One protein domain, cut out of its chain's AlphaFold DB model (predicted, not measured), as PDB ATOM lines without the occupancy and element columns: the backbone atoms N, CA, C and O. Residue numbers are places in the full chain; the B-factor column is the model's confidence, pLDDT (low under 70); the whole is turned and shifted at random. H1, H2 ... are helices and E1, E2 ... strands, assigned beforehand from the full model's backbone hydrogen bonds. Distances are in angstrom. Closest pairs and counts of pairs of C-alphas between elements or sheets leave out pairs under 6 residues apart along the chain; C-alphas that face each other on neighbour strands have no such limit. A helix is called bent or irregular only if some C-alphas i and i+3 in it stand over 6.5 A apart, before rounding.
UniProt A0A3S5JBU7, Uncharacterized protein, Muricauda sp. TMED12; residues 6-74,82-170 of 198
ATOM      1  N   TYR A   6      35.174   7.555 -18.198       95.94
ATOM      2  CA  TYR A   6      35.972   7.286 -17.005       95.94
ATOM      3  C   TYR A   6      36.151   8.558 -16.173       95.94
ATOM      4  O   TYR A   6      36.609   9.578 -16.685       95.94
ATOM      5  N   GLU A   7      35.816   8.507 -14.884       94.81
ATOM      6  CA  GLU A   7      35.960   9.658 -13.986       94.81
ATOM      7  C   GLU A   7      37.399   9.840 -13.497       94.81
ATOM      8  O   GLU A   7      38.007   8.932 -12.928       94.81
ATOM      9  N   LEU A   8      37.916  11.058 -13.636       93.81
ATOM     10  CA  LEU A   8      39.247  11.469 -13.204       93.81
ATOM     11  C   LEU A   8      39.180  12.063 -11.797       93.81
ATOM     12  O   LEU A   8      39.137  13.279 -11.604       93.81
ATOM     13  N   LYS A   9      39.151  11.185 -10.795       90.12
ATOM     14  CA  LYS A   9      39.070  11.581  -9.383       90.12
ATOM     15  C   LYS A   9      40.369  12.239  -8.925       90.12
ATOM     16  O   LYS A   9      41.434  11.657  -9.089       90.12
ATOM     17  N   ASN A  10      40.274  13.417  -8.309       84.50
ATOM     18  CA  ASN A  10      41.404  14.154  -7.716       84.50
ATOM     19  C   ASN A  10      42.561  14.484  -8.678       84.50
ATOM     20  O   ASN A  10      43.650  14.826  -8.225       84.50
ATOM     21  N   LEU A  11      42.356  14.377  -9.995       90.31
ATOM     22  CA  LEU A  11      43.408  14.692 -10.958       90.31
ATOM     23  C   LEU A  11      43.576  16.201 -11.150       90.31
ATOM     24  O   LEU A  11      44.685  16.691 -11.341       90.31
ATOM     25  N   PHE A  12      42.452  16.914 -11.127       91.19
ATOM     26  CA  PHE A  12      42.380  18.339 -11.382       91.19
ATOM     27  C   PHE A  12      41.873  19.089 -10.150       91.19
ATOM     28  O   PHE A  12      40.915  18.658  -9.508       91.19
ATOM     29  N   ASP A  13      42.449  20.260  -9.895       93.88
ATOM     30  CA  ASP A  13      41.837  21.317  -9.100       93.88
ATOM     31  C   ASP A  13      40.676  21.945  -9.890       93.88
ATOM     32  O   ASP A  13      40.863  22.707 -10.845       93.88
ATOM     33  N   LEU A  14      39.453  21.577  -9.510       93.56
ATOM     34  CA  LEU A  14      38.243  22.093 -10.143       93.56
ATOM     35  C   LEU A  14      38.003  23.575  -9.866       93.56
ATOM     36  O   LEU A  14      37.399  24.244 -10.701       93.56
ATOM     37  N   GLU A  15      38.447  24.095  -8.726       94.94
ATOM     38  CA  GLU A  15      38.252  25.506  -8.408       94.94
ATOM     39  C   GLU A  15      39.151  26.373  -9.285       94.94
ATOM     40  O   GLU A  15      38.702  27.389  -9.815       94.94
ATOM     41  N   GLU A  16      40.382  25.932  -9.539       96.19
ATOM     42  CA  GLU A  16      41.271  26.619 -10.475       96.19
ATOM     43  C   GLU A  16      40.746  26.567 -11.917       96.19
ATOM     44  O   GLU A  16      40.682  27.589 -12.603       96.19
ATOM     45  N   LEU A  17      40.255  25.407 -12.359       96.12
ATOM     46  CA  LEU A  17      39.636  25.273 -13.681       96.12
ATOM     47  C   LEU A  17      38.389  26.156 -13.841       96.12
ATOM     48  O   LEU A  17      38.189  26.744 -14.905       96.12
ATOM     49  N   LYS A  18      37.569  26.310 -12.795       96.25
ATOM     50  CA  LYS A  18      36.436  27.247 -12.816       96.25
ATOM     51  C   LYS A  18      36.901  28.697 -12.915       96.25
ATOM     52  O   LYS A  18      36.328  29.440 -13.707       96.25
ATOM     53  N   LYS A  19      37.941  29.109 -12.177       97.19
ATOM     54  CA  LYS A  19      38.499  30.472 -12.292       97.19
ATOM     55  C   LYS A  19      38.991  30.772 -13.705       97.19
ATOM     56  O   LYS A  19      38.800  31.888 -14.174       97.19
ATOM     57  N   ILE A  20      39.580  29.783 -14.378       97.62
ATOM     58  CA  ILE A  20      40.002  29.904 -15.777       97.62
ATOM     59  C   ILE A  20      38.789  30.039 -16.706       97.62
ATOM     60  O   ILE A  20      38.791  30.891 -17.587       97.62
ATOM     61  N   ALA A  21      37.742  29.231 -16.515       96.56
ATOM     62  CA  ALA A  21      36.605  29.172 -17.435       96.56
ATOM     63  C   ALA A  21      35.617  30.341 -17.298       96.56
ATOM     64  O   ALA A  21      35.131  30.866 -18.299       96.56
ATOM     65  N   LEU A  22      35.279  30.734 -16.066       96.00
ATOM     66  CA  LEU A  22      34.189  31.677 -15.786       96.00
ATOM     67  C   LEU A  22      34.321  33.041 -16.494       96.00
ATOM     68  O   LEU A  22      33.299  33.518 -16.985       96.00
ATOM     69  N   PRO A  23      35.515  33.656 -16.628       95.62
ATOM     70  CA  PRO A  23      35.678  34.919 -17.356       95.62
ATOM     71  C   PRO A  23      35.257  34.867 -18.832       95.62
ATOM     72  O   PRO A  23      34.925  35.900 -19.407       95.62
ATOM     73  N   TYR A  24      35.248  33.681 -19.445       94.69
ATOM     74  CA  TYR A  24      34.847  33.488 -20.842       94.69
ATOM     75  C   TYR A  24      33.333  33.276 -21.011       94.69
ATOM     76  O   TYR A  24      32.829  33.303 -22.135       94.69
ATOM     77  N   ILE A  25      32.590  33.068 -19.918       94.44
ATOM     78  CA  ILE A  25      31.142  32.835 -19.940       94.44
ATOM     79  C   ILE A  25      30.417  34.167 -19.724       94.44
ATOM     80  O   ILE A  25      30.128  34.569 -18.597       94.44
ATOM     81  N   THR A  26      30.105  34.855 -20.821       93.69
ATOM     82  CA  THR A  26      29.429  36.160 -20.789       93.69
ATOM     83  C   THR A  26      27.922  36.033 -20.550       93.69
ATOM     84  O   THR A  26      27.308  35.004 -20.848       93.69
ATOM     85  N   GLU A  27      27.291  37.101 -20.055       92.62
ATOM     86  CA  GLU A  27      25.823  37.171 -19.945       92.62
ATOM     87  C   GLU A  27      25.131  37.035 -21.307       92.62
ATOM     88  O   GLU A  27      24.112  36.355 -21.421       92.62
ATOM     89  N   GLU A  28      25.723  37.603 -22.358       92.75
ATOM     90  CA  GLU A  28      25.252  37.437 -23.735       92.75
ATOM     91  C   GLU A  28      25.228  35.957 -24.139       92.75
ATOM     92  O   GLU A  28      24.216  35.448 -24.630       92.75
ATOM     93  N   TRP A  29      26.311  35.222 -23.866       92.19
ATOM     94  CA  TRP A  29      26.363  33.806 -24.202       92.19
ATOM     95  C   TRP A  29      25.346  33.001 -23.396       92.19
ATOM     96  O   TRP A  29      24.679  32.133 -23.959       92.19
ATOM     97  N   LYS A  30      25.143  33.307 -22.107       90.38
ATOM     98  CA  LYS A  30      24.103  32.656 -21.285       90.38
ATOM     99  C   LYS A  30      22.709  32.779 -21.912       90.38
ATOM    100  O   LYS A  30      21.954  31.808 -21.870       90.38
ATOM    101  N   GLN A  31      22.407  33.907 -22.552       88.94
ATOM    102  CA  GLN A  31      21.099  34.202 -23.153       88.94
ATOM    103  C   GLN A  31      20.949  33.742 -24.611       88.94
ATOM    104  O   GLN A  31      19.828  33.538 -25.069       88.94
ATOM    105  N   THR A  32      22.056  33.548 -25.332       88.94
ATOM    106  CA  THR A  32      22.047  33.069 -26.726       88.94
ATOM    107  C   THR A  32      21.505  31.636 -26.800       88.94
ATOM    108  O   THR A  32      21.773  30.837 -25.909       88.94
ATOM    109  N   ASP A  33      20.759  31.248 -27.832       87.12
ATOM    110  CA  ASP A  33      20.376  29.840 -27.997       87.12
ATOM    111  C   ASP A  33      21.604  28.926 -28.209       87.12
ATOM    112  O   ASP A  33      22.713  29.385 -28.485       87.12
ATOM    113  N   ASP A  34      21.427  27.616 -28.042       87.25
ATOM    114  CA  ASP A  34      22.553  26.674 -28.034       87.25
ATOM    115  C   ASP A  34      23.282  26.587 -29.386       87.25
ATOM    116  O   ASP A  34      24.509  26.481 -29.409       87.25
ATOM    117  N   PHE A  35      22.557  26.671 -30.505       85.62
ATOM    118  CA  PHE A  35      23.149  26.551 -31.839       85.62
ATOM    119  C   PHE A  35      23.932  27.813 -32.217       85.62
ATOM    120  O   PHE A  35      25.099  27.737 -32.606       85.62
ATOM    121  N   MET A  36      23.343  28.993 -32.017       86.62
ATOM    122  CA  MET A  36      24.054  30.257 -32.214       86.62
ATOM    123  C   MET A  36      25.190  30.427 -31.203       86.62
ATOM    124  O   MET A  36      26.228  31.000 -31.534       86.62
ATOM    125  N   GLY A  37      25.026  29.890 -29.992       88.06
ATOM    126  CA  GLY A  37      26.052  29.835 -28.958       88.06
ATOM    127  C   GLY A  37      27.270  29.007 -29.373       88.06
ATOM    128  O   GLY A  37      28.410  29.394 -29.098       88.06
ATOM    129  N   LEU A  38      27.043  27.890 -30.067       86.69
ATOM    130  CA  LEU A  38      28.101  27.061 -30.640       86.69
ATOM    131  C   LEU A  38      28.930  27.870 -31.653       86.69
ATOM    132  O   LEU A  38      30.135  28.042 -31.475       86.69
ATOM    133  N   ILE A  39      28.261  28.466 -32.643       85.19
ATOM    134  CA  ILE A  39      28.901  29.189 -33.755       85.19
ATOM    135  C   ILE A  39      29.590  30.483 -33.291       85.19
ATOM    136  O   ILE A  39      30.665  30.846 -33.778       85.19
ATOM    137  N   SER A  40      28.960  31.221 -32.376       88.25
ATOM    138  CA  SER A  40      29.416  32.561 -31.988       88.25
ATOM    139  C   SER A  40      30.446  32.549 -30.866       88.25
ATOM    140  O   SER A  40      31.284  33.447 -30.830       88.25
ATOM    141  N   PHE A  41      30.413  31.548 -29.981       90.88
ATOM    142  CA  PHE A  41      31.265  31.519 -28.791       90.88
ATOM    143  C   PHE A  41      32.118  30.259 -28.709       90.88
ATOM    144  O   PHE A  41      33.332  30.382 -28.605       90.88
ATOM    145  N   THR A  42      31.538  29.059 -28.796       87.19
ATOM    146  CA  THR A  42      32.301  27.807 -28.584       87.19
ATOM    147  C   THR A  42      33.496  27.692 -29.530       87.19
ATOM    148  O   THR A  42      34.605  27.374 -29.099       87.19
ATOM    149  N   ASP A  43      33.280  27.972 -30.814       81.25
ATOM    150  CA  ASP A  43      34.315  27.799 -31.836       81.25
ATOM    151  C   ASP A  43      35.247  29.010 -31.979       81.25
ATOM    152  O   ASP A  43      36.313  28.905 -32.587       81.25
ATOM    153  N   LYS A  44      34.882  30.158 -31.393       86.19
ATOM    154  CA  LYS A  44      35.659  31.408 -31.473       86.19
ATOM    155  C   LYS A  44      36.431  31.723 -30.196       86.19
ATOM    156  O   LYS A  44      37.492  32.344 -30.254       86.19
ATOM    157  N   THR A  45      35.923  31.280 -29.056       87.12
ATOM    158  CA  THR A  45      36.448  31.581 -27.727       87.12
ATOM    159  C   THR A  45      37.199  30.365 -27.198       87.12
ATOM    160  O   THR A  45      36.699  29.583 -26.391       87.12
ATOM    161  N   LEU A  46      38.421  30.193 -27.704       93.31
ATOM    162  CA  LEU A  46      39.323  29.126 -27.284       93.31
ATOM    163  C   LEU A  46      40.173  29.587 -26.098       93.31
ATOM    164  O   LEU A  46      40.857  30.609 -26.181       93.31
ATOM    165  N   ILE A  47      40.190  28.795 -25.029       96.56
ATOM    166  CA  ILE A  47      41.119  28.980 -23.910       96.56
ATOM    167  C   ILE A  47      42.449  28.367 -24.332       96.56
ATOM    168  O   ILE A  47      42.516  27.160 -24.572       96.56
ATOM    169  N   LYS A  48      43.504  29.171 -24.456       97.56
ATOM    170  CA  LYS A  48      44.832  28.667 -24.826       97.56
ATOM    171  C   LYS A  48      45.555  28.168 -23.587       97.56
ATOM    172  O   LYS A  48      45.661  28.879 -22.596       97.56
ATOM    173  N   VAL A  49      46.122  26.969 -23.667       97.62
ATOM    174  CA  VAL A  49      46.884  26.370 -22.560       97.62
ATOM    175  C   VAL A  49      48.072  27.246 -22.153       97.62
ATOM    176  O   VAL A  49      48.338  27.401 -20.967       97.62
ATOM    177  N   ALA A  50      48.747  27.864 -23.125       97.44
ATOM    178  CA  ALA A  50      49.913  28.716 -22.887       97.44
ATOM    179  C   ALA A  50      49.612  29.999 -22.087       97.44
ATOM    180  O   ALA A  50      50.543  30.598 -21.558       97.44
ATOM    181  N   ASP A  51      48.342  30.403 -21.984       97.38
ATOM    182  CA  ASP A  51      47.937  31.616 -21.265       97.38
ATOM    183  C   ASP A  51      47.681  31.339 -19.764       97.38
ATOM    184  O   ASP A  51      47.407  32.266 -19.001       97.38
ATOM    185  N   HIS A  52      47.768  30.074 -19.322       97.75
ATOM    186  CA  HIS A  52      47.470  29.661 -17.949       97.75
ATOM    187  C   HIS A  52      48.498  28.648 -17.419       97.75
ATOM    188  O   HIS A  52      48.497  27.483 -17.823       97.75
ATOM    189  N   ASP A  53      49.309  29.050 -16.434       97.25
ATOM    190  CA  ASP A  53      50.366  28.209 -15.842       97.25
ATOM    191  C   ASP A  53      49.854  26.848 -15.355       97.25
ATOM    192  O   ASP A  53      50.497  25.822 -15.577       97.25
ATOM    193  N   TYR A  54      48.672  26.824 -14.734       97.06
ATOM    194  CA  TYR A  54      48.048  25.592 -14.256       97.06
ATOM    195  C   TYR A  54      47.784  24.594 -15.399       97.06
ATOM    196  O   TYR A  54      48.119  23.413 -15.292       97.06
ATOM    197  N   LEU A  55      47.242  25.067 -16.528       97.38
ATOM    198  CA  LEU A  55      47.002  24.223 -17.701       97.38
ATOM    199  C   LEU A  55      48.316  23.797 -18.355       97.38
ATOM    200  O   LEU A  55      48.441  22.646 -18.772       97.38
ATOM    201  N   LEU A  56      49.294  24.703 -18.429       97.19
ATOM    202  CA  LEU A  56      50.593  24.433 -19.033       97.19
ATOM    203  C   LEU A  56      51.357  23.346 -18.269       97.19
ATOM    204  O   LEU A  56      51.851  22.402 -18.883       97.19
ATOM    205  N   GLN A  57      51.409  23.427 -16.937       95.50
ATOM    206  CA  GLN A  57      52.016  22.392 -16.090       95.50
ATOM    207  C   GLN A  57      51.328  21.037 -16.288       95.50
ATOM    208  O   GLN A  57      51.982  19.995 -16.382       95.50
ATOM    209  N   PHE A  58      50.001  21.049 -16.399       93.88
ATOM    210  CA  PHE A  58      49.233  19.833 -16.611       93.88
ATOM    211  C   PHE A  58      49.493  19.223 -17.999       93.88
ATOM    212  O   PHE A  58      49.718  18.017 -18.113       93.88
ATOM    213  N   GLN A  59      49.559  20.047 -19.048       96.12
ATOM    214  CA  GLN A  59      49.920  19.607 -20.396       96.12
ATOM    215  C   GLN A  59      51.361  19.083 -20.465       96.12
ATOM    216  O   GLN A  59      51.611  18.087 -21.133       96.12
ATOM    217  N   GLN A  60      52.312  19.684 -19.746       95.38
ATOM    218  CA  GLN A  60      53.687  19.172 -19.676       95.38
ATOM    219  C   GLN A  60      53.745  17.764 -19.069       95.38
ATOM    220  O   GLN A  60      54.507  16.920 -19.539       95.38
ATOM    221  N   ARG A  61      52.910  17.488 -18.057       93.75
ATOM    222  CA  ARG A  61      52.764  16.145 -17.477       93.75
ATOM    223  C   ARG A  61      52.059  15.175 -18.432       93.75
ATOM    224  O   ARG A  61      52.394  13.992 -18.452       93.75
ATOM    225  N   PHE A  62      51.108  15.665 -19.224       94.94
ATOM    226  CA  PHE A  62      50.298  14.872 -20.149       94.94
ATOM    227  C   PHE A  62      50.314  15.482 -21.566       94.94
ATOM    228  O   PHE A  62      49.332  16.091 -21.996       94.94
ATOM    229  N   PRO A  63      51.405  15.298 -22.337       95.12
ATOM    230  CA  PRO A  63      51.673  16.048 -23.574       95.12
ATOM    231  C   PRO A  63      50.723  15.743 -24.738       95.12
ATOM    232  O   PRO A  63      50.752  16.424 -25.759       95.12
ATOM    233  N   ARG A  64      49.873  14.721 -24.602       96.19
ATOM    234  CA  ARG A  64      48.818  14.389 -25.571       96.19
ATOM    235  C   ARG A  64      47.566  15.264 -25.423       96.19
ATOM    236  O   ARG A  64      46.664  15.162 -26.247       96.19
ATOM    237  N   LEU A  65      47.496  16.117 -24.401       96.62
ATOM    238  CA  LEU A  65      46.438  17.113 -24.261       96.62
ATOM    239  C   LEU A  65      46.592  18.234 -25.294       96.62
ATOM    240  O   LEU A  65      47.693  18.734 -25.527       96.62
ATOM    241  N   GLY A  66      45.480  18.652 -25.896       96.12
ATOM    242  CA  GLY A  66      45.464  19.707 -26.910       96.12
ATOM    243  C   GLY A  66      45.943  21.064 -26.383       96.12
ATOM    244  O   GLY A  66      45.904  21.334 -25.190       96.12
ATOM    245  N   ASN A  67      46.349  21.960 -27.280       97.25
ATOM    246  CA  ASN A  67      46.841  23.298 -26.909       97.25
ATOM    247  C   ASN A  67      45.727  24.290 -26.538       97.25
ATOM    248  O   ASN A  67      46.008  25.424 -26.143       97.25
ATOM    249  N   THR A  68      44.468  23.887 -26.701       96.81
ATOM    250  CA  THR A  68      43.291  24.701 -26.410       96.81
ATOM    251  C   THR A  68      42.198  23.881 -25.733       96.81
ATOM    252  O   THR A  68      42.080  22.670 -25.946       96.81
ATOM    253  N   LEU A  69      41.376  24.566 -24.943       96.62
ATOM    254  CA  LEU A  69      40.122  24.060 -24.401       96.62
ATOM    255  C   LEU A  69      38.961  24.862 -24.994       96.62
ATOM    256  O   LEU A  69      39.095  26.053 -25.288       96.62
ATOM    257  N   ARG A  70      37.814  24.201 -25.149       95.00
ATOM    258  CA  ARG A  70      36.549  24.834 -25.542       95.00
ATOM    259  C   ARG A  70      35.605  24.864 -24.352       95.00
ATOM    260  O   ARG A  70      35.582  23.917 -23.570       95.00
ATOM    261  N   ILE A  71      34.791  25.906 -24.249       95.44
ATOM    262  CA  ILE A  71      33.631  25.901 -23.356       95.44
ATOM    263  C   ILE A  71      32.413  25.477 -24.177       95.44
ATOM    264  O   ILE A  71      32.164  26.030 -25.242       95.44
ATOM    265  N   LEU A  72      31.664  24.493 -23.684       92.25
ATOM    266  CA  LEU A  72      30.431  24.006 -24.300       92.25
ATOM    267  C   LEU A  72      29.240  24.416 -23.438       92.25
ATOM    268  O   LEU A  72      29.300  24.311 -22.211       92.25
ATOM    269  N   LYS A  73      28.155  24.840 -24.091       91.56
ATOM    270  CA  LYS A  73      26.926  25.320 -23.458       91.56
ATOM    271  C   LYS A  73      25.718  24.479 -23.868       91.56
ATOM    272  O   LYS A  73      25.514  24.246 -25.051       91.56
ATOM    273  N   ASN A  74      24.852  24.131 -22.921       88.75
ATOM    274  CA  ASN A  74      23.524  23.598 -23.228       88.75
ATOM    275  C   ASN A  74      22.456  24.179 -22.287       88.75
ATOM    276  O   ASN A  74      22.506  23.964 -21.077       88.75
ATOM    277  N   HIS A  82      25.058  12.459 -31.657       93.75
ATOM    278  CA  HIS A  82      26.182  12.668 -32.554       93.75
ATOM    279  C   HIS A  82      27.400  11.835 -32.157       93.75
ATOM    280  O   HIS A  82      27.471  11.245 -31.075       93.75
ATOM    281  N   LEU A  83      28.347  11.800 -33.084       93.69
ATOM    282  CA  LEU A  83      29.705  11.308 -32.941       93.69
ATOM    283  C   LEU A  83      30.657  12.440 -33.307       93.69
ATOM    284  O   LEU A  83      30.375  13.207 -34.233       93.69
ATOM    285  N   ASP A  84      31.804  12.501 -32.643       90.62
ATOM    286  CA  ASP A  84      32.885  13.372 -33.093       90.62
ATOM    287  C   ASP A  84      33.705  12.648 -34.170       90.62
ATOM    288  O   ASP A  84      34.081  11.488 -34.006       90.62
ATOM    289  N   VAL A  85      34.000  13.330 -35.279       83.38
ATOM    290  CA  VAL A  85      34.668  12.726 -36.448       83.38
ATOM    291  C   VAL A  85      36.182  12.633 -36.246       83.38
ATOM    292  O   VAL A  85      36.796  11.613 -36.539       83.38
ATOM    293  N   ASN A  86      36.789  13.701 -35.719       82.75
ATOM    294  CA  ASN A  86      38.248  13.844 -35.617       82.75
ATOM    295  C   ASN A  86      38.773  13.838 -34.175       82.75
ATOM    296  O   ASN A  86      39.982  13.832 -33.944       82.75
ATOM    297  N   ARG A  87      37.873  13.852 -33.191       86.75
ATOM    298  CA  ARG A  87      38.213  13.782 -31.772       86.75
ATOM    299  C   ARG A  87      37.740  12.436 -31.253       86.75
ATOM    300  O   ARG A  87      36.542  12.194 -31.202       86.75
ATOM    301  N   LEU A  88      38.678  11.572 -30.875       92.38
ATOM    302  CA  LEU A  88      38.356  10.261 -30.298       92.38
ATOM    303  C   LEU A  88      38.057  10.353 -28.797       92.38
ATOM    304  O   LEU A  88      37.331   9.528 -28.246       92.38
ATOM    305  N   VAL A  89      38.634  11.363 -28.141       95.88
ATOM    306  CA  VAL A  89      38.567  11.537 -26.695       95.88
ATOM    307  C   VAL A  89      38.406  13.008 -26.335       95.88
ATOM    308  O   VAL A  89      39.142  13.874 -26.821       95.88
ATOM    309  N   SER A  90      37.482  13.280 -25.416       95.88
ATOM    310  CA  SER A  90      37.328  14.587 -24.773       95.88
ATOM    311  C   SER A  90      37.345  14.434 -23.261       95.88
ATOM    312  O   SER A  90      36.612  13.617 -22.713       95.88
ATOM    313  N   ILE A  91      38.141  15.242 -22.570       97.19
ATOM    314  CA  ILE A  91      38.036  15.391 -21.120       97.19
ATOM    315  C   ILE A  91      37.024  16.495 -20.860       97.19
ATOM    316  O   ILE A  91      37.276  17.663 -21.160       97.19
ATOM    317  N   ASN A  92      35.878  16.118 -20.310       96.94
ATOM    318  CA  ASN A  92      34.824  17.049 -19.952       96.94
ATOM    319  C   ASN A  92      34.963  17.420 -18.475       96.94
ATOM    320  O   ASN A  92      35.012  16.550 -17.610       96.94
ATOM    321  N   ILE A  93      35.021  18.716 -18.190       97.19
ATOM    322  CA  ILE A  93      35.243  19.292 -16.863       97.19
ATOM    323  C   ILE A  93      33.980  20.068 -16.460       97.19
ATOM    324  O   ILE A  93      33.541  20.938 -17.222       97.19
ATOM    325  N   PRO A  94      33.391  19.793 -15.284       95.88
ATOM    326  CA  PRO A  94      32.211  20.512 -14.817       95.88
ATOM    327  C   PRO A  94      32.548  21.953 -14.413       95.88
ATOM    328  O   PRO A  94      33.435  22.167 -13.590       95.88
ATOM    329  N   ILE A  95      31.827  22.939 -14.967       95.38
ATOM    330  CA  ILE A  95      32.045  24.369 -14.671       95.38
ATOM    331  C   ILE A  95      30.848  24.980 -13.953       95.38
ATOM    332  O   ILE A  95      30.992  25.502 -12.849       95.38
ATOM    333  N   MET A  96      29.665  24.924 -14.571       92.94
ATOM    334  CA  MET A  96      28.460  25.558 -14.040       92.94
ATOM    335  C   MET A  96      27.216  24.746 -14.397       92.94
ATOM    336  O   MET A  96      27.045  24.350 -15.549       92.94
ATOM    337  N   ASN A  97      26.336  24.544 -13.408       90.38
ATOM    338  CA  ASN A  97      25.048  23.862 -13.560       90.38
ATOM    339  C   ASN A  97      25.163  22.485 -14.244       90.38
ATOM    340  O   ASN A  97      24.594  22.247 -15.308       90.38
ATOM    341  N   THR A  98      25.942  21.585 -13.643       90.12
ATOM    342  CA  THR A  98      26.254  20.253 -14.193       90.12
ATOM    343  C   THR A  98      25.776  19.091 -13.312       90.12
ATOM    344  O   THR A  98      26.100  17.941 -13.592       90.12
ATOM    345  N   GLY A  99      25.009  19.394 -12.262       85.88
ATOM    346  CA  GLY A  99      24.492  18.416 -11.308       85.88
ATOM    347  C   GLY A  99      23.288  17.621 -11.826       85.88
ATOM    348  O   GLY A  99      23.160  17.322 -13.013       85.88
ATOM    349  N   GLU A 100      22.381  17.255 -10.923       83.00
ATOM    350  CA  GLU A 100      21.228  16.407 -11.243       83.00
ATOM    351  C   GLU A 100      20.374  16.958 -12.408       83.00
ATOM    352  O   GLU A 100      20.135  18.162 -12.535       83.00
ATOM    353  N   GLY A 101      19.948  16.064 -13.308       82.19
ATOM    354  CA  GLY A 101      19.208  16.408 -14.531       82.19
ATOM    355  C   GLY A 101      20.078  16.889 -15.703       82.19
ATOM    356  O   GLY A 101      19.560  17.139 -16.792       82.19
ATOM    357  N   LYS A 102      21.399  17.003 -15.522       89.69
ATOM    358  CA  LYS A 102      22.358  17.462 -16.541       89.69
ATOM    359  C   LYS A 102      23.156  16.278 -17.078       89.69
ATOM    360  O   LYS A 102      24.300  16.042 -16.697       89.69
ATOM    361  N   ILE A 103      22.522  15.498 -17.947       91.31
ATOM    362  CA  ILE A 103      23.049  14.202 -18.376       91.31
ATOM    363  C   ILE A 103      23.776  14.293 -19.718       91.31
ATOM    364  O   ILE A 103      23.385  15.022 -20.628       91.31
ATOM    365  N   THR A 104      24.834  13.511 -19.851       94.19
ATOM    366  CA  THR A 104      25.334  13.035 -21.136       94.19
ATOM    367  C   THR A 104      24.815  11.612 -21.304       94.19
ATOM    368  O   THR A 104      25.131  10.743 -20.493       94.19
ATOM    369  N   ARG A 105      23.977  11.389 -22.315       95.06
ATOM    370  CA  ARG A 105      23.388  10.082 -22.616       95.06
ATOM    371  C   ARG A 105      24.169   9.426 -23.736       95.06
ATOM    372  O   ARG A 105      24.412  10.061 -24.759       95.06
ATOM    373  N   PHE A 106      24.518   8.164 -23.557       96.81
ATOM    374  CA  PHE A 106      25.173   7.341 -24.561       96.81
ATOM    375  C   PHE A 106      24.194   6.355 -25.184       96.81
ATOM    376  O   PHE A 106      23.213   5.939 -24.557       96.81
ATOM    377  N   TYR A 107      24.490   5.975 -26.422       96.69
ATOM    378  CA  TYR A 107      23.659   5.098 -27.227       96.69
ATOM    379  C   TYR A 107      24.500   4.022 -27.914       96.69
ATOM    380  O   TYR A 107      25.714   4.158 -28.079       96.69
ATOM    381  N   GLU A 108      23.824   2.968 -28.357       95.75
ATOM    382  CA  GLU A 108      24.366   1.928 -29.223       95.75
ATOM    383  C   GLU A 108      23.567   1.817 -30.526       95.75
ATOM    384  O   GLU A 108      22.369   2.118 -30.581       95.75
ATOM    385  N   GLY A 109      24.249   1.360 -31.578       94.12
ATOM    386  CA  GLY A 109      23.677   1.230 -32.913       94.12
ATOM    387  C   GLY A 109      23.354   2.577 -33.562       94.12
ATOM    388  O   GLY A 109      24.029   3.580 -33.324       94.12
ATOM    389  N   GLY A 110      22.314   2.575 -34.393       93.94
ATOM    390  CA  GLY A 110      21.897   3.723 -35.190       93.94
ATOM    391  C   GLY A 110      22.659   3.879 -36.507       93.94
ATOM    392  O   GLY A 110      23.623   3.166 -36.792       93.94
ATOM    393  N   THR A 111      22.197   4.823 -37.322       95.56
ATOM    394  CA  THR A 111      22.754   5.124 -38.646       95.56
ATOM    395  C   THR A 111      23.309   6.541 -38.653       95.56
ATOM    396  O   THR A 111      22.608   7.479 -38.270       95.56
ATOM    397  N   GLN A 112      24.564   6.702 -39.081       94.88
ATOM    398  CA  GLN A 112      25.147   8.025 -39.314       94.88
ATOM    399  C   GLN A 112      24.457   8.685 -40.509       94.88
ATOM    400  O   GLN A 112      24.285   8.057 -41.555       94.88
ATOM    401  N   VAL A 113      24.067   9.947 -40.355       94.50
ATOM    402  CA  VAL A 113      23.347  10.710 -41.377       94.50
ATOM    403  C   VAL A 113      24.058  12.024 -41.679       94.50
ATOM    404  O   VAL A 113      24.675  12.644 -40.813       94.50
ATOM    405  N   ASN A 114      23.962  12.476 -42.929       92.00
ATOM    406  CA  ASN A 114      24.526  13.765 -43.339       92.00
ATOM    407  C   ASN A 114      23.684  14.949 -42.850       92.00
ATOM    408  O   ASN A 114      24.217  16.032 -42.652       92.00
ATOM    409  N   GLU A 115      22.392  14.730 -42.621       92.94
ATOM    410  CA  GLU A 115      21.453  15.741 -42.152       92.94
ATOM    411  C   GLU A 115      20.550  15.146 -41.074       92.94
ATOM    412  O   GLU A 115      20.061  14.022 -41.200       92.94
ATOM    413  N   TRP A 116      20.305  15.921 -40.024       91.19
ATOM    414  CA  TRP A 116      19.367  15.586 -38.967       91.19
ATOM    415  C   TRP A 116      18.353  16.712 -38.784       91.19
ATOM    416  O   TRP A 116      18.729  17.854 -38.534       91.19
ATOM    417  N   TYR A 117      17.062  16.387 -38.866       89.12
ATOM    418  CA  TYR A 117      15.979  17.327 -38.579       89.12
ATOM    419  C   TYR A 117      15.453  17.122 -37.156       89.12
ATOM    420  O   TYR A 117      14.949  16.047 -36.817       89.12
ATOM    421  N   GLY A 118      15.533  18.150 -36.312       86.56
ATOM    422  CA  GLY A 118      15.111  18.038 -34.919       86.56
ATOM    423  C   GLY A 118      15.363  19.294 -34.096       86.56
ATOM    424  O   GLY A 118      15.450  20.385 -34.644       86.56
ATOM    425  N   ASN A 119      15.408  19.150 -32.766       84.19
ATOM    426  CA  ASN A 119      15.635  20.276 -31.853       84.19
ATOM    427  C   ASN A 119      17.098  20.354 -31.394       84.19
ATOM    428  O   ASN A 119      17.523  19.494 -30.625       84.19
ATOM    429  N   PHE A 120      17.825  21.405 -31.764       83.00
ATOM    430  CA  PHE A 120      19.082  21.772 -31.112       83.00
ATOM    431  C   PHE A 120      18.775  22.851 -30.075       83.00
ATOM    432  O   PHE A 120      18.552  24.023 -30.394       83.00
ATOM    433  N   GLY A 121      18.699  22.443 -28.812       80.31
ATOM    434  CA  GLY A 121      18.196  23.321 -27.766       80.31
ATOM    435  C   GLY A 121      16.727  23.685 -28.014       80.31
ATOM    436  O   GLY A 121      15.847  22.818 -28.037       80.31
ATOM    437  N   ILE A 122      16.450  24.974 -28.226       77.94
ATOM    438  CA  ILE A 122      15.101  25.477 -28.542       77.94
ATOM    439  C   ILE A 122      14.820  25.605 -30.046       77.94
ATOM    440  O   ILE A 122      13.660  25.774 -30.418       77.94
ATOM    441  N   ILE A 123      15.847  25.532 -30.897       82.38
ATOM    442  CA  ILE A 123      15.706  25.696 -32.347       82.38
ATOM    443  C   ILE A 123      15.317  24.362 -32.966       82.38
ATOM    444  O   ILE A 123      15.992  23.360 -32.737       82.38
ATOM    445  N   LYS A 124      14.256  24.367 -33.776       87.44
ATOM    446  CA  LYS A 124      13.847  23.220 -34.585       87.44
ATOM    447  C   LYS A 124      14.198  23.465 -36.048       87.44
ATOM    448  O   LYS A 124      13.541  24.286 -36.681       87.44
ATOM    449  N   ASP A 125      15.185  22.746 -36.567       89.75
ATOM    450  CA  ASP A 125      15.653  22.898 -37.948       89.75
ATOM    451  C   ASP A 125      16.358  21.626 -38.454       89.75
ATOM    452  O   ASP A 125      16.465  20.627 -37.733       89.75
ATOM    453  N   SER A 126      16.814  21.673 -39.703       90.06
ATOM    454  CA  SER A 126      17.772  20.753 -40.301       90.06
ATOM    455  C   SER A 126      19.204  21.161 -39.960       90.06
ATOM    456  O   SER A 126      19.645  22.268 -40.260       90.06
ATOM    457  N   PHE A 127      19.964  20.228 -39.398       88.50
ATOM    458  CA  PHE A 127      21.369  20.409 -39.060       88.50
ATOM    459  C   PHE A 127      22.225  19.471 -39.906       88.50
ATOM    460  O   PHE A 127      21.955  18.273 -39.992       88.50
ATOM    461  N   GLN A 128      23.268  20.021 -40.523       90.62
ATOM    462  CA  GLN A 128      24.179  19.283 -41.395       90.62
ATOM    463  C   GLN A 128      25.391  18.787 -40.604       90.62
ATOM    464  O   GLN A 128      26.010  19.547 -39.854       90.62
ATOM    465  N   SER A 129      25.734  17.517 -40.795       87.50
ATOM    466  CA  SER A 129      27.008  16.952 -40.356       87.50
ATOM    467  C   SER A 129      28.165  17.726 -41.000       87.50
ATOM    468  O   SER A 129      28.048  18.251 -42.108       87.50
ATOM    469  N   ASN A 130      29.293  17.812 -40.304       85.06
ATOM    470  CA  ASN A 130      30.458  18.575 -40.742       85.06
ATOM    471  C   ASN A 130      31.765  17.851 -40.380       85.06
ATOM    472  O   ASN A 130      31.760  16.715 -39.915       85.06
ATOM    473  N   GLU A 131      32.904  18.508 -40.603       80.50
ATOM    474  CA  GLU A 131      34.229  17.931 -40.335       80.50
ATOM    475  C   GLU A 131      34.504  17.638 -38.847       80.50
ATOM    476  O   GLU A 131      35.453  16.927 -38.521       80.50
ATOM    477  N   TYR A 132      33.692  18.164 -37.930       81.25
ATOM    478  CA  TYR A 132      33.833  17.945 -36.493       81.25
ATOM    479  C   TYR A 132      32.857  16.897 -35.968       81.25
ATOM    480  O   TYR A 132      33.238  16.126 -35.087       81.25
ATOM    481  N   GLN A 133      31.627  16.853 -36.490       87.88
ATOM    482  CA  GLN A 133      30.550  16.019 -35.953       87.88
ATOM    483  C   GLN A 133      29.684  15.384 -37.040       87.88
ATOM    484  O   GLN A 133      29.358  16.018 -38.043       87.88
ATOM    485  N   THR A 134      29.249  14.148 -36.787       93.06
ATOM    486  CA  THR A 134      28.219  13.463 -37.576       93.06
ATOM    487  C   THR A 134      27.027  13.087 -36.704       93.06
ATOM    488  O   THR A 134      27.198  12.641 -35.567       93.06
ATOM    489  N   TYR A 135      25.814  13.287 -37.215       94.69
ATOM    490  CA  TYR A 135      24.584  12.950 -36.500       94.69
ATOM    491  C   TYR A 135      24.220  11.476 -36.649       94.69
ATOM    492  O   TYR A 135      24.512  10.849 -37.663       94.69
ATOM    493  N   VAL A 136      23.542  10.930 -35.639       94.88
ATOM    494  CA  VAL A 136      23.103   9.530 -35.610       94.88
ATOM    495  C   VAL A 136      21.594   9.461 -35.382       94.88
ATOM    496  O   VAL A 136      21.065  10.089 -34.465       94.88
ATOM    497  N   GLN A 137      20.897   8.680 -36.206       93.75
ATOM    498  CA  GLN A 137      19.470   8.377 -36.057       93.75
ATOM    499  C   GLN A 137      19.254   6.930 -35.607       93.75
ATOM    500  O   GLN A 137      20.129   6.085 -35.784       93.75
ATOM    501  N   ASP A 138      18.094   6.659 -35.003       92.81
ATOM    502  CA  ASP A 138      17.648   5.317 -34.591       92.81
ATOM    503  C   ASP A 138      18.589   4.574 -33.620       92.81
ATOM    504  O   ASP A 138      18.568   3.347 -33.516       92.81
ATOM    505  N   ALA A 139      19.424   5.314 -32.885       95.44
ATOM    506  CA  ALA A 139      20.283   4.756 -31.846       95.44
ATOM    507  C   ALA A 139      19.486   4.475 -30.559       95.44
ATOM    508  O   ALA A 139      18.593   5.236 -30.178       95.44
ATOM    509  N   THR A 140      19.835   3.398 -29.856       96.12
ATOM    510  CA  THR A 140      19.158   2.989 -28.615       96.12
ATOM    511  C   THR A 140      19.936   3.487 -27.399       96.12
ATOM    512  O   THR A 140      21.139   3.247 -27.335       96.12
ATOM    513  N   PRO A 141      19.304   4.182 -26.435       95.44
ATOM    514  CA  PRO A 141      19.997   4.682 -25.253       95.44
ATOM    515  C   PRO A 141      20.422   3.534 -24.335       95.44
ATOM    516  O   PRO A 141      19.643   2.613 -24.096       95.44
ATOM    517  N   VAL A 142      21.635   3.619 -23.790       96.62
ATOM    518  CA  VAL A 142      22.219   2.547 -22.962       96.62
ATOM    519  C   VAL A 142      22.738   3.013 -21.604       96.62
ATOM    520  O   VAL A 142      22.804   2.216 -20.670       96.62
ATOM    521  N   LEU A 143      23.110   4.289 -21.471       95.06
ATOM    522  CA  LEU A 143      23.775   4.797 -20.274       95.06
ATOM    523  C   LEU A 143      23.578   6.304 -20.138       95.06
ATOM    524  O   LEU A 143      23.839   7.049 -21.079       95.06
ATOM    525  N   ASP A 144      23.205   6.744 -18.940       94.56
ATOM    526  CA  ASP A 144      23.196   8.156 -18.562       94.56
ATOM    527  C   ASP A 144      24.359   8.445 -17.619       94.56
ATOM    528  O   ASP A 144      24.580   7.726 -16.645       94.56
ATOM    529  N   TYR A 145      25.084   9.525 -17.900       93.94
ATOM    530  CA  TYR A 145      26.175  10.004 -17.067       93.94
ATOM    531  C   TYR A 145      25.950  11.455 -16.636       93.94
ATOM    532  O   TYR A 145      25.680  12.322 -17.466       93.94
ATOM    533  N   VAL A 146      26.101  11.731 -15.339       94.25
ATOM    534  CA  VAL A 146      26.045  13.085 -14.771       94.25
ATOM    535  C   VAL A 146      27.464  13.542 -14.442       94.25
ATOM    536  O   VAL A 146      28.121  12.977 -13.570       94.25
ATOM    537  N   LEU A 147      27.921  14.596 -15.118       91.81
ATOM    538  CA  LEU A 147      29.228  15.208 -14.880       91.81
ATOM    539  C   LEU A 147      29.129  16.235 -13.740       91.81
ATOM    540  O   LEU A 147      29.062  17.429 -14.002       91.81
ATOM    541  N   ASP A 148      29.099  15.792 -12.487       86.12
ATOM    542  CA  ASP A 148      28.915  16.702 -11.343       86.12
ATOM    543  C   ASP A 148      30.249  17.098 -10.687       86.12
ATOM    544  O   ASP A 148      30.684  18.246 -10.762       86.12
ATOM    545  N   LYS A 149      30.934  16.129 -10.068       85.56
ATOM    546  CA  LYS A 149      32.016  16.405  -9.103       85.56
ATOM    547  C   LYS A 149      33.424  16.160  -9.610       85.56
ATOM    548  O   LYS A 149      34.365  16.611  -8.975       85.56
ATOM    549  N   ASN A 150      33.581  15.410 -10.693       91.56
ATOM    550  CA  ASN A 150      34.885  15.049 -11.234       91.56
ATOM    551  C   ASN A 150      34.882  15.298 -12.739       91.56
ATOM    552  O   ASN A 150      33.868  15.025 -13.386       91.56
ATOM    553  N   PRO A 151      35.998  15.758 -13.322       95.38
ATOM    554  CA  PRO A 151      36.196  15.654 -14.755       95.38
ATOM    555  C   PRO A 151      36.098  14.199 -15.208       95.38
ATOM    556  O   PRO A 151      36.426  13.280 -14.455       95.38
ATOM    557  N   ALA A 152      35.690  13.985 -16.451       96.44
ATOM    558  CA  ALA A 152      35.595  12.653 -17.024       96.44
ATOM    559  C   ALA A 152      36.197  12.610 -18.420       96.44
ATOM    560  O   ALA A 152      35.992  13.515 -19.227       96.44
ATOM    561  N   ILE A 153      36.906  11.525 -18.709       97.00
ATOM    562  CA  ILE A 153      37.251  11.134 -20.069       97.00
ATOM    563  C   ILE A 153      35.971  10.623 -20.714       97.00
ATOM    564  O   ILE A 153      35.345   9.713 -20.177       97.00
ATOM    565  N   ILE A 154      35.597  11.194 -21.848       96.88
ATOM    566  CA  ILE A 154      34.456  10.789 -22.659       96.88
ATOM    567  C   ILE A 154      34.977  10.142 -23.934       96.88
ATOM    568  O   ILE A 154      35.799  10.731 -24.643       96.88
ATOM    569  N   ASN A 155      34.472   8.947 -24.229       96.56
ATOM    570  CA  ASN A 155      34.681   8.294 -25.509       96.56
ATOM    571  C   ASN A 155      33.741   8.912 -26.551       96.56
ATOM    572  O   ASN A 155      32.562   8.564 -26.637       96.56
ATOM    573  N   THR A 156      34.256   9.853 -27.336       94.69
ATOM    574  CA  THR A 156      33.454  10.604 -28.310       94.69
ATOM    575  C   THR A 156      33.215   9.828 -29.608       94.69
ATOM    576  O   THR A 156      32.425  10.269 -30.443       94.69
ATOM    577  N   THR A 157      33.818   8.637 -29.750       94.06
ATOM    578  CA  THR A 157      33.515   7.689 -30.836       94.06
ATOM    579  C   THR A 157      32.253   6.868 -30.566       94.06
ATOM    580  O   THR A 157      31.871   6.039 -31.394       94.06
ATOM    581  N   LYS A 158      31.633   7.017 -29.391       95.38
ATOM    582  CA  LYS A 158      30.345   6.402 -29.063       95.38
ATOM    583  C   LYS A 158      29.232   7.426 -29.282       95.38
ATOM    584  O   LYS A 158      29.417   8.580 -28.887       95.38
ATOM    585  N   PRO A 159      28.088   7.049 -29.885       96.06
ATOM    586  CA  PRO A 159      27.003   7.994 -30.094       96.06
ATOM    587  C   PRO A 159      26.524   8.548 -28.755       96.06
ATOM    588  O   PRO A 159      26.260   7.789 -27.816       96.06
ATOM    589  N   HIS A 160      26.428   9.867 -28.657       95.25
ATOM    590  CA  HIS A 160      26.030  10.529 -27.424       95.25
ATOM    591  C   HIS A 160      25.233  11.800 -27.688       95.25
ATOM    592  O   HIS A 160      25.283  12.397 -28.760       95.25
ATOM    593  N   SER A 161      24.473  12.208 -26.683       93.00
ATOM    594  CA  SER A 161      23.757  13.475 -26.650       93.00
ATOM    595  C   SER A 161      23.884  14.100 -25.269       93.00
ATOM    596  O   SER A 161      24.260  13.457 -24.284       93.00
ATOM    597  N   VAL A 162      23.596  15.394 -25.196       90.31
ATOM    598  CA  VAL A 162      23.673  16.168 -23.961       90.31
ATOM    599  C   VAL A 162      22.294  16.706 -23.656       90.31
ATOM    600  O   VAL A 162      21.725  17.383 -24.501       90.31
ATOM    601  N   TYR A 163      21.778  16.434 -22.462       88.50
ATOM    602  CA  TYR A 163      20.519  16.984 -21.990       88.50
ATOM    603  C   TYR A 163      20.741  17.906 -20.802       88.50
ATOM    604  O   TYR A 163      21.416  17.561 -19.829       88.50
ATOM    605  N   ASN A 164      20.052  19.036 -20.847       86.38
ATOM    606  CA  ASN A 164      19.821  19.881 -19.697       86.38
ATOM    607  C   ASN A 164      18.333  19.806 -19.345       86.38
ATOM    608  O   ASN A 164      17.502  20.506 -19.928       86.38
ATOM    609  N   GLN A 165      17.996  18.885 -18.440       80.69
ATOM    610  CA  GLN A 165      16.651  18.758 -17.895       80.69
ATOM    611  C   GLN A 165      16.518  19.660 -16.677       80.69
ATOM    612  O   GLN A 165      17.332  19.611 -15.753       80.69
ATOM    613  N   HIS A 166      15.463  20.461 -16.666       69.44
ATOM    614  CA  HIS A 166      15.078  21.277 -15.525       69.44
ATOM    615  C   HIS A 166      13.738  20.787 -14.999       69.44
ATOM    616  O   HIS A 166      12.855  20.444 -15.786       69.44
ATOM    617  N   ALA A 167      13.558  20.801 -13.675       58.09
ATOM    618  CA  ALA A 167      12.245  20.557 -13.074       58.09
ATOM    619  C   ALA A 167      11.211  21.595 -13.551       58.09
ATOM    620  O   ALA A 167      10.027  21.291 -13.669       58.09
ATOM    621  N   ASN A 168      11.677  22.807 -13.872       61.78
ATOM    622  CA  ASN A 168      10.893  23.850 -14.508       61.78
ATOM    623  C   ASN A 168      11.421  24.131 -15.933       61.78
ATOM    624  O   ASN A 168      12.536  24.631 -16.063       61.78
ATOM    625  N   PRO A 169      10.635  23.893 -17.000       60.53
ATOM    626  CA  PRO A 169      11.027  24.181 -18.384       60.53
ATOM    627  C   PRO A 169      11.361  25.651 -18.679       60.53
ATOM    628  O   PRO A 169      11.916  25.936 -19.742       60.53
ATOM    629  N   THR A 170      10.992  26.573 -17.781       62.38
ATOM    630  CA  THR A 170      11.315  28.002 -17.875       62.38
ATOM    631  C   THR A 170      12.547  28.407 -17.071       62.38
ATOM    632  O   THR A 170      12.911  29.579 -17.123       62.38
TER     633      THR A 170
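What this domain is: This is residues 6 to 74 and 82 to 170 of the 198 residues of an uncharacterized protein of Muricauda sp. TMED12 (UniProt A0A3S5JBU7). The model is a patchwork of five small antiparallel sheets, with strands E2 and E4 passing near each other in the middle and helices H1, H2 and H3 strung along one side. Helix H4 lies at one end of the longest axis, and E6 with the hairpin E7 and E8 at the other. The printed part has 158 residues with four named helices and twelve named strands, in the order H1, H2, H3, E1, H4, then E2 to E12. The sheets run E1 - E2, E4 - E11, E7 - E8, E3 - E9 - E6 and E10 - E5 - E12. The class is mixed, helices and strands, and the whole is compact, with a radius of gyration of the C-alphas of 16.0 A and spans of 43 by 32 by 30 A.

How they stand to each other: Residues 6 to 7 make a short antiparallel pairing with residues 152 to 153 of E11, residues 152 to 155. H1, residues 14 to 24, has 6 pairs of C-alphas within 8 A of E4, residues 89 to 96; the closest are Lys 18 and Ile 95, 5.6 A apart. H2, residues 27 to 31, is close to but not clearly touching H3, residues 34 to 42, with the closest C-alphas those of Trp 29 and Gly 37, 6.2 A apart. H3 has 9 pairs of C-alphas within 8 A of E2, residues 65 to 74, the closest being Thr 42 and Ile 71 at 5.7 A. E1, residues 46 to 48, is the antiparallel neighbour of E2, with N 47 and O 69 at 3.0 A. H4, residues 53 to 61, is close to but not clearly touching H1, at a steep tilt of 58 degrees, opposite ways; their closest C-alphas, Glu 16 and Tyr 54, are 7.8 A apart. E2 bends by 78 degrees at residue 68, and E2 and E4 are near each other, with 14 pairs of C-alphas within 10 A. E4 is antiparallel to E11, with N 92 and O 152 at 2.8 A. E5, residues 102 to 108, is the inner strand between E10, residues 140 to 146, and E12, residues 160 to 164; N 104 and O 145 are 2.8 A apart, and N 105 and O 161 2.9 A. E9, residues 133 to 137, pairs in a staggered way: with E3, residues 82 to 84, where N 83 and O 134 are 2.9 A apart, and with E6, residues 111 to 113, where N 113 and O 135 are 2.9 A apart. E6 runs on into E7, residues 115 to 120, at 89 degrees. E7 and E8, residues 123 to 128, form a hairpin, with N 116 and O 127 at 2.9 A. Every O i to N i+4 pair is within hydrogen-bond range in H2, H3 and H4; in H1 it is 5 of 7.

Where its parts are: H1 begins at C-alpha 14, (38.243, 22.093, -10.143), and is 16.0 A long; it is only just irregular, with C-alphas 20 and 23 6.8 A apart. H4 spans 12.4 A. E2 spans 23.8 A and ends at C-alpha 74, (23.524, 23.598, -23.228). E4 spans 21.4 A, E5 20.2 A and E10 18.5 A. E12 spans 13.6 A and ends at C-alpha 164, (19.821, 19.881, -19.697).

The domain as a whole: The two C-alphas farthest apart, those of Asp 53 and Asp 138, are 44.1 A apart. Residues 75 to 81 are not printed, and C-alphas 74 and 82 are 14.6 A apart across this cut, in the link from E2 to E3. The links that are printed whole are tight. The mean pLDDT of the printed part is 91.2, and residues 166 to 170 are under 70.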